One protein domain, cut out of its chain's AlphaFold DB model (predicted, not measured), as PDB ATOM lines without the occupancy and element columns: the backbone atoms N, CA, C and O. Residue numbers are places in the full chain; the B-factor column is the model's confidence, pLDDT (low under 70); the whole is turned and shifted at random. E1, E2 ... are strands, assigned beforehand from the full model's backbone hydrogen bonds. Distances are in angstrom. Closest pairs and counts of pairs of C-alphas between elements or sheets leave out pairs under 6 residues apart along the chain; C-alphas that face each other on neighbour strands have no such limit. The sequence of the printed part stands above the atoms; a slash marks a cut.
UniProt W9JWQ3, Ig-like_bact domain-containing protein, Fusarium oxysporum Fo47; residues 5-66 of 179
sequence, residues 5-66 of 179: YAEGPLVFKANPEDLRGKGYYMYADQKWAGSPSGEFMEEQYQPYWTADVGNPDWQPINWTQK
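This is residues 5 to 66 of the 179 residues of the protein "Ig-like_bact domain-containing protein" of Fusarium oxysporum Fo47 (UniProt W9JWQ3). With little regular structure, this is a narrow three-stranded antiparallel sheet, E1 - E2 - E3, with loops at both ends and a tail, residues 51 to 66, that folds back beside E3. The 62 printed residues include 20 in three named strands, E1, E2, E3 along the chain, and no named helix: all strand. The whole is only just loose, close to compact, with radius of gyration of the C-alphas 13.1 A, spanning 39 by 24 by 15 A.

Start at inner strand E2, residues 24 to 31. It forms antiparallel hairpins with edge strands E1, residues 10 to 13, at 159 degrees, and E3, residues 43 to 50, at 151 degrees: a meander, each strand the antiparallel neighbour of the one before. Within hydrogen-bond range find N 10 and O 27, 2.9 A, and N 48 and O 26, 2.8 A. Residues 59 to 60 pair antiparallel with residues 48 to 49 of E3.

Find C-alpha 10 at (-22.990, 6.640, -37.149), where E1 begins its 10.3 A. E2 runs 21.9 A; E3 runs 22.0 A to C-alpha 50 at (-29.684, 2.848, -47.415).

The farthest C-alphas, Pro 16 and Pro 36, are 39.4 A apart. The printed part has no cut; the link E2 to E3 is long. Model pLDDT is under 70 at residues 5 to 7, 31 to 44 and 63 to 66.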
ATOM      1  N   TYR A   5     -34.503   4.676 -30.130       58.50
ATOM      2  CA  TYR A   5     -33.073   4.769 -30.422       58.50
ATOM      3  C   TYR A   5     -32.399   5.425 -29.226       58.50
ATOM      4  O   TYR A   5     -32.838   6.497 -28.807       58.50
ATOM      5  N   ALA A   6     -31.403   4.751 -28.655       56.53
ATOM      6  CA  ALA A   6     -30.809   5.190 -27.403       56.53
ATOM      7  C   ALA A   6     -29.776   6.290 -27.657       56.53
ATOM      8  O   ALA A   6     -29.944   7.374 -27.118       56.53
ATOM      9  N   GLU A   7     -28.780   6.065 -28.527       66.38
ATOM     10  CA  GLU A   7     -27.657   6.994 -28.718       66.38
ATOM     11  C   GLU A   7     -26.768   6.637 -29.938       66.38
ATOM     12  O   GLU A   7     -26.891   5.572 -30.549       66.38
ATOM     13  N   GLY A   8     -25.862   7.555 -30.302       70.00
ATOM     14  CA  GLY A   8     -24.679   7.280 -31.135       70.00
ATOM     15  C   GLY A   8     -24.871   6.860 -32.606       70.00
ATOM     16  O   GLY A   8     -24.071   6.048 -33.073       70.00
ATOM     17  N   PRO A   9     -25.851   7.363 -33.388       77.81
ATOM     18  CA  PRO A   9     -25.965   6.956 -34.784       77.81
ATOM     19  C   PRO A   9     -24.715   7.366 -35.570       77.81
ATOM     20  O   PRO A   9     -24.323   8.534 -35.589       77.81
ATOM     21  N   LEU A  10     -24.110   6.403 -36.256       81.94
ATOM     22  CA  LEU A  10     -22.990   6.640 -37.149       81.94
ATOM     23  C   LEU A  10     -23.358   6.194 -38.555       81.94
ATOM     24  O   LEU A  10     -23.733   5.042 -38.762       81.94
ATOM     25  N   VAL A  11     -23.202   7.105 -39.512       86.44
ATOM     26  CA  VAL A  11     -23.395   6.825 -40.932       86.44
ATOM     27  C   VAL A  11     -22.045   6.807 -41.631       86.44
ATOM     28  O   VAL A  11     -21.276   7.761 -41.533       86.44
ATOM     29  N   PHE A  12     -21.765   5.741 -42.371       86.44
ATOM     30  CA  PHE A  12     -20.581   5.646 -43.214       86.44
ATOM     31  C   PHE A  12     -20.918   5.029 -44.563       86.44
ATOM     32  O   PHE A  12     -21.873   4.271 -44.722       86.44
ATOM     33  N   LYS A  13     -20.125   5.395 -45.565       88.50
ATOM     34  CA  LYS A  13     -20.284   4.892 -46.925       88.50
ATOM     35  C   LYS A  13     -19.817   3.440 -46.999       88.50
ATOM     36  O   LYS A  13     -18.783   3.103 -46.430       88.50
ATOM     37  N   ALA A  14     -20.556   2.608 -47.724       86.31
ATOM     38  CA  ALA A  14     -20.131   1.254 -48.043       86.31
ATOM     39  C   ALA A  14     -18.829   1.269 -48.859       86.31
ATOM     40  O   ALA A  14     -18.583   2.184 -49.658       86.31
ATOM     41  N   ASN A  15     -18.012   0.231 -48.680       81.88
ATOM     42  CA  ASN A  15     -16.829   0.038 -49.511       81.88
ATOM     43  C   ASN A  15     -17.245  -0.132 -50.988       81.88
ATOM     44  O   ASN A  15     -18.338  -0.630 -51.259       81.88
ATOM     45  N   PRO A  16     -16.403   0.262 -51.962       79.75
ATOM     46  CA  PRO A  16     -16.745   0.155 -53.383       79.75
ATOM     47  C   PRO A  16     -17.200  -1.244 -53.832       79.75
ATOM     48  O   PRO A  16     -18.095  -1.331 -54.667       79.75
ATOM     49  N   GLU A  17     -16.626  -2.294 -53.238       75.50
ATOM     50  CA  GLU A  17     -16.888  -3.712 -53.541       75.50
ATOM     51  C   GLU A  17     -17.789  -4.394 -52.491       75.50
ATOM     52  O   GLU A  17     -17.744  -5.609 -52.303       75.50
ATOM     53  N   ASP A  18     -18.576  -3.623 -51.737       82.00
ATOM     54  CA  ASP A  18     -19.496  -4.185 -50.748       82.00
ATOM     55  C   ASP A  18     -20.569  -5.066 -51.417       82.00
ATOM     56  O   ASP A  18     -21.136  -4.705 -52.451       82.00
ATOM     57  N   LEU A  19     -20.892  -6.210 -50.804       80.12
ATOM     58  CA  LEU A  19     -21.882  -7.167 -51.318       80.12
ATOM     59  C   LEU A  19     -23.286  -6.564 -51.483       80.12
ATOM     60  O   LEU A  19     -24.075  -7.051 -52.293       80.12
ATOM     61  N   ARG A  20     -23.620  -5.514 -50.723       84.19
ATOM     62  CA  ARG A  20     -24.892  -4.777 -50.835       84.19
ATOM     63  C   ARG A  20     -24.846  -3.669 -51.888       84.19
ATOM     64  O   ARG A  20     -25.841  -2.973 -52.084       84.19
ATOM     65  N   GLY A  21     -23.720  -3.519 -52.580       86.50
ATOM     66  CA  GLY A  21     -23.479  -2.491 -53.575       86.50
ATOM     67  C   GLY A  21     -23.201  -1.119 -52.962       86.50
ATOM     68  O   GLY A  21     -22.916  -0.963 -51.775       86.50
ATOM     69  N   LYS A  22     -23.287  -0.089 -53.808       90.00
ATOM     70  CA  LYS A  22     -23.079   1.300 -53.387       90.00
ATOM     71  C   LYS A  22     -24.209   1.732 -52.456       90.00
ATOM     72  O   LYS A  22     -25.377   1.624 -52.816       90.00
ATOM     73  N   GLY A  23     -23.849   2.273 -51.301       91.12
ATOM     74  CA  GLY A  23     -24.808   2.775 -50.328       91.12
ATOM     75  C   GLY A  23     -24.119   3.256 -49.063       91.12
ATOM     76  O   GLY A  23     -22.915   3.538 -49.057       91.12
ATOM     77  N   TYR A  24     -24.895   3.336 -47.994       91.31
ATOM     78  CA  TYR A  24     -24.456   3.777 -46.684       91.31
ATOM     79  C   TYR A  24     -24.971   2.815 -45.629       91.31
ATOM     80  O   TYR A  24     -26.115   2.364 -45.686       91.31
ATOM     81  N   TYR A  25     -24.124   2.540 -44.652       88.38
ATOM     82  CA  TYR A  25     -24.532   1.894 -43.423       88.38
ATOM     83  C   TYR A  25     -24.819   2.960 -42.384       88.38
ATOM     84  O   TYR A  25     -24.064   3.922 -42.253       88.38
ATOM     85  N   MET A  26     -25.888   2.760 -41.627       86.38
ATOM     86  CA  MET A  26     -26.087   3.418 -40.350       86.38
ATOM     87  C   MET A  26     -25.996   2.357 -39.277       86.38
ATOM     88  O   MET A  26     -26.648   1.320 -39.367       86.38
ATOM     89  N   TYR A  27     -25.231   2.636 -38.242       80.88
ATOM     90  CA  TYR A  27     -25.285   1.858 -37.027       80.88
ATOM     91  C   TYR A  27     -25.801   2.735 -35.904       80.88
ATOM     92  O   TYR A  27     -25.286   3.831 -35.696       80.88
ATOM     93  N   ALA A  28     -26.817   2.251 -35.203       77.56
ATOM     94  CA  ALA A  28     -27.409   2.944 -34.075       77.56
ATOM     95  C   ALA A  28     -27.603   1.967 -32.922       77.56
ATOM     96  O   ALA A  28     -27.874   0.782 -33.145       77.56
ATOM     97  N   ASP A  29     -27.486   2.476 -31.701       75.06
ATOM     98  CA  ASP A  29     -27.884   1.711 -30.535       75.06
ATOM     99  C   ASP A  29     -29.413   1.583 -30.492       75.06
ATOM    100  O   ASP A  29     -30.155   2.569 -30.624       75.06
ATOM    101  N   GLN A  30     -29.884   0.348 -30.355       70.06
ATOM    102  CA  GLN A  30     -31.295   0.022 -30.350       70.06
ATOM    103  C   GLN A  30     -31.690  -0.611 -29.018       70.06
ATOM    104  O   GLN A  30     -31.253  -1.714 -28.686       70.06
ATOM    105  N   LYS A  31     -32.648   0.032 -28.340       59.78
ATOM    106  CA  LYS A  31     -33.350  -0.537 -27.191       59.78
ATOM    107  C   LYS A  31     -34.668  -1.179 -27.633       59.78
ATOM    108  O   LYS A  31     -35.531  -0.530 -28.240       59.78
ATOM    109  N   TRP A  32     -34.835  -2.470 -27.352       60.22
ATOM    110  CA  TRP A  32     -36.070  -3.208 -27.645       60.22
ATOM    111  C   TRP A  32     -37.162  -2.910 -26.606       60.22
ATOM    112  O   TRP A  32     -36.885  -2.768 -25.415       60.22
ATOM    113  N   ALA A  33     -38.428  -2.851 -27.037       52.31
ATOM    114  CA  ALA A  33     -39.554  -2.730 -26.111       52.31
ATOM    115  C   ALA A  33     -39.609  -3.949 -25.175       52.31
ATOM    116  O   ALA A  33     -39.785  -5.073 -25.642       52.31
ATOM    117  N   GLY A  34     -39.492  -3.715 -23.864       51.91
ATOM    118  CA  GLY A  34     -39.516  -4.764 -22.839       51.91
ATOM    119  C   GLY A  34     -38.150  -5.352 -22.475       51.91
ATOM    120  O   GLY A  34     -38.112  -6.331 -21.736       51.91
ATOM    121  N   SER A  35     -37.047  -4.773 -22.959       53.47
ATOM    122  CA  SER A  35     -35.701  -5.208 -22.572       53.47
ATOM    123  C   SER A  35     -35.416  -4.888 -21.089       53.47
ATOM    124  O   SER A  35     -35.535  -3.719 -20.708       53.47
ATOM    125  N   PRO A  36     -35.100  -5.882 -20.233       46.69
ATOM    126  CA  PRO A  36     -34.758  -5.663 -18.825       46.69
ATOM    127  C   PRO A  36     -33.412  -4.947 -18.678       46.69
ATOM    128  O   PRO A  36     -32.460  -5.254 -19.393       46.69
ATOM    129  N   SER A  37     -33.334  -4.011 -17.726       47.94
ATOM    130  CA  SER A  37     -32.114  -3.230 -17.518       47.94
ATOM    131  C   SER A  37     -30.970  -4.032 -16.897       47.94
ATOM    132  O   SER A  37     -31.173  -4.718 -15.898       47.94
ATOM    133  N   GLY A  38     -29.770  -3.933 -17.474       51.88
ATOM    134  CA  GLY A  38     -28.535  -4.597 -17.062       51.88
ATOM    135  C   GLY A  38     -28.210  -5.916 -17.777       51.88
ATOM    136  O   GLY A  38     -27.188  -6.525 -17.453       51.88
ATOM    137  N   GLU A  39     -29.020  -6.371 -18.736       54.22
ATOM    138  CA  GLU A  39     -28.856  -7.671 -19.411       54.22
ATOM    139  C   GLU A  39     -28.046  -7.552 -20.719       54.22
ATOM    140  O   GLU A  39     -28.092  -6.550 -21.425       54.22
ATOM    141  N   PHE A  40     -27.280  -8.584 -21.089       53.66
ATOM    142  CA  PHE A  40     -26.384  -8.546 -22.267       53.66
ATOM    143  C   PHE A  40     -27.118  -8.429 -23.621       53.66
ATOM    144  O   PHE A  40     -26.491  -8.186 -24.654       53.66
ATOM    145  N   MET A  41     -28.443  -8.598 -23.616       52.31
ATOM    146  CA  MET A  41     -29.332  -8.448 -24.774       52.31
ATOM    147  C   MET A  41     -30.037  -7.081 -24.813       52.31
ATOM    148  O   MET A  41     -30.885  -6.863 -25.678       52.31
ATOM    149  N   GLU A  42     -29.731  -6.176 -23.876       52.78
ATOM    150  CA  GLU A  42     -30.489  -4.938 -23.677       52.78
ATOM    151  C   GLU A  42     -30.326  -3.928 -24.822       52.78
ATOM    152  O   GLU A  42     -31.317  -3.335 -25.256       52.78
ATOM    153  N   GLU A  43     -29.100  -3.790 -25.328       58.47
ATOM    154  CA  GLU A  43     -28.626  -2.690 -26.174       58.47
ATOM    155  C   GLU A  43     -27.556  -3.240 -27.117       58.47
ATOM    156  O   GLU A  43     -26.461  -3.626 -26.696       58.47
ATOM    157  N   GLN A  44     -27.897  -3.382 -28.396       67.56
ATOM    158  CA  GLN A  44     -26.951  -3.859 -29.397       67.56
ATOM    159  C   GLN A  44     -26.948  -2.918 -30.589       67.56
ATOM    160  O   GLN A  44     -27.997  -2.539 -31.111       67.56
ATOM    161  N   TYR A  45     -25.737  -2.613 -31.055       72.25
ATOM    162  CA  TYR A  45     -25.505  -1.841 -32.265       72.25
ATOM    163  C   TYR A  45     -26.195  -2.517 -33.461       72.25
ATOM    164  O   TYR A  45     -25.772  -3.573 -33.951       72.25
ATOM    165  N   GLN A  46     -27.294  -1.925 -33.923       77.31
ATOM    166  CA  GLN A  46     -28.087  -2.441 -35.026       77.31
ATOM    167  C   GLN A  46     -27.643  -1.764 -36.330       77.31
ATOM    168  O   GLN A  46     -27.756  -0.543 -36.453       77.31
ATOM    169  N   PRO A  47     -27.166  -2.537 -37.322       80.56
ATOM    170  CA  PRO A  47     -26.918  -2.014 -38.650       80.56
ATOM    171  C   PRO A  47     -28.205  -1.849 -39.459       80.56
ATOM    172  O   PRO A  47     -29.101  -2.705 -39.455       80.56
ATOM    173  N   TYR A  48     -28.215  -0.775 -40.231       85.19
ATOM    174  CA  TYR A  48     -29.182  -0.429 -41.256       85.19
ATOM    175  C   TYR A  48     -28.431  -0.076 -42.534       85.19
ATOM    176  O   TYR A  48     -27.274   0.345 -42.492       85.19
ATOM    177  N   TRP A  49     -29.100  -0.217 -43.668       89.62
ATOM    178  CA  TRP A  49     -28.561   0.137 -44.972       89.62
ATOM    179  C   TRP A  49     -29.494   1.120 -45.676       89.62
ATOM    180  O   TRP A  49     -30.713   0.988 -45.570       89.62
ATOM    181  N   THR A  50     -28.933   2.069 -46.423       92.50
ATOM    182  CA  THR A  50     -29.684   2.848 -47.415       92.50
ATOM    183  C   THR A  50     -28.872   3.093 -48.689       92.50
ATOM    184  O   THR A  50     -27.640   3.140 -48.656       92.50
ATOM    185  N   ALA A  51     -29.562   3.266 -49.819       93.44
ATOM    186  CA  ALA A  51     -28.942   3.493 -51.129       93.44
ATOM    187  C   ALA A  51     -28.432   4.926 -51.250       93.44
ATOM    188  O   ALA A  51     -27.406   5.196 -51.874       93.44
ATOM    189  N   ASP A  52     -29.192   5.838 -50.650       91.75
ATOM    190  CA  ASP A  52     -29.041   7.271 -50.781       91.75
ATOM    191  C   ASP A  52     -29.370   7.936 -49.447       91.75
ATOM    192  O   ASP A  52     -30.492   7.875 -48.959       91.75
ATOM    193  N   VAL A  53     -28.376   8.594 -48.857       92.00
ATOM    194  CA  VAL A  53     -28.553   9.324 -47.600       92.00
ATOM    195  C   VAL A  53     -29.313  10.648 -47.791       92.00
ATOM    196  O   VAL A  53     -29.819  11.199 -46.818       92.00
ATOM    197  N   GLY A  54     -29.419  11.163 -49.025       91.88
ATOM    198  CA  GLY A  54     -30.185  12.371 -49.350       91.88
ATOM    199  C   GLY A  54     -31.702  12.154 -49.358       91.88
ATOM    200  O   GLY A  54     -32.453  13.087 -49.082       91.88
ATOM    201  N   ASN A  55     -32.146  10.923 -49.619       92.06
ATOM    202  CA  ASN A  55     -33.535  10.482 -49.503       92.06
ATOM    203  C   ASN A  55     -33.578   9.092 -48.837       92.06
ATOM    204  O   ASN A  55     -33.769   8.083 -49.522       92.06
ATOM    205  N   PRO A  56     -33.323   9.025 -47.518       88.00
ATOM    206  CA  PRO A  56     -33.003   7.773 -46.859       88.00
ATOM    207  C   PRO A  56     -34.223   6.864 -46.708       88.00
ATOM    208  O   PRO A  56     -35.218   7.223 -46.081       88.00
ATOM    209  N   ASP A  57     -34.076   5.639 -47.202       90.81
ATOM    210  CA  ASP A  57     -34.916   4.490 -46.868       90.81
ATOM    211  C   ASP A  57     -34.060   3.485 -46.084       90.81
ATOM    212  O   ASP A  57     -33.327   2.682 -46.670       90.81
ATOM    213  N   TRP A  58     -34.029   3.626 -44.755       87.31
ATOM    214  CA  TRP A  58     -33.175   2.818 -43.878       87.31
ATOM    215  C   TRP A  58     -33.786   1.439 -43.637       87.31
ATOM    216  O   TRP A  58     -34.733   1.284 -42.866       87.31
ATOM    217  N   GLN A  59     -33.185   0.419 -44.244       86.06
ATOM    218  CA  GLN A  59     -33.610  -0.970 -44.111       86.06
ATOM    219  C   GLN A  59     -32.779  -1.684 -43.032       86.06
ATOM    220  O   GLN A  59     -31.545  -1.698 -43.132       86.06
ATOM    221  N   PRO A  60     -33.399  -2.279 -41.993       82.44
ATOM    222  CA  PRO A  60     -32.665  -3.016 -40.970       82.44
ATOM    223  C   PRO A  60     -31.992  -4.252 -41.573       82.44
ATOM    224  O   PRO A  60     -32.607  -5.012 -42.322       82.44
ATOM    225  N   ILE A  61     -30.734  -4.495 -41.207       78.06
ATOM    226  CA  ILE A  61     -30.019  -5.703 -41.625       78.06
ATOM    227  C   ILE A  61     -30.328  -6.846 -40.654       78.06
ATOM    228  O   ILE A  61     -30.175  -6.711 -39.436       78.06
ATOM    229  N   ASN A  62     -30.754  -7.988 -41.203       74.19
ATOM    230  CA  ASN A  62     -31.085  -9.180 -40.426       74.19
ATOM    231  C   ASN A  62     -29.871  -9.668 -39.614       74.19
ATOM    232  O   ASN A  62     -28.748  -9.671 -40.111       74.19
ATOM    233  N   TRP A  63     -30.112 -10.119 -38.382       65.69
ATOM    234  CA  TRP A  63     -29.116 -10.673 -37.463       65.69
ATOM    235  C   TRP A  63     -28.255 -11.777 -38.069       65.69
ATOM    236  O   TRP A  63     -27.052 -11.789 -37.839       65.69
ATOM    237  N   THR A  64     -28.831 -12.644 -38.900       67.12
ATOM    238  CA  THR A  64     -28.092 -13.720 -39.583       67.12
ATOM    239  C   THR A  64     -27.174 -13.232 -40.704       67.12
ATOM    240  O   THR A  64     -26.384 -14.003 -41.233       67.12
ATOM    241  N   GLN A  65     -27.298 -11.965 -41.098       64.44
ATOM    242  CA  GLN A  65     -26.505 -11.320 -42.146       64.44
ATOM    243  C   GLN A  65     -25.543 -10.275 -41.576       64.44
ATOM    244  O   GLN A  65     -24.961  -9.498 -42.337       64.44
ATOM    245  N   LYS A  66     -25.422 -10.195 -40.247       63.97
ATOM    246  CA  LYS A  66     -24.445  -9.320 -39.605       63.97
ATOM    247  C   LYS A  66     -23.052  -9.932 -39.767       63.97
ATOM    248  O   LYS A  66     -22.940 -11.156 -39.754       63.97
TER     249      LYS A  66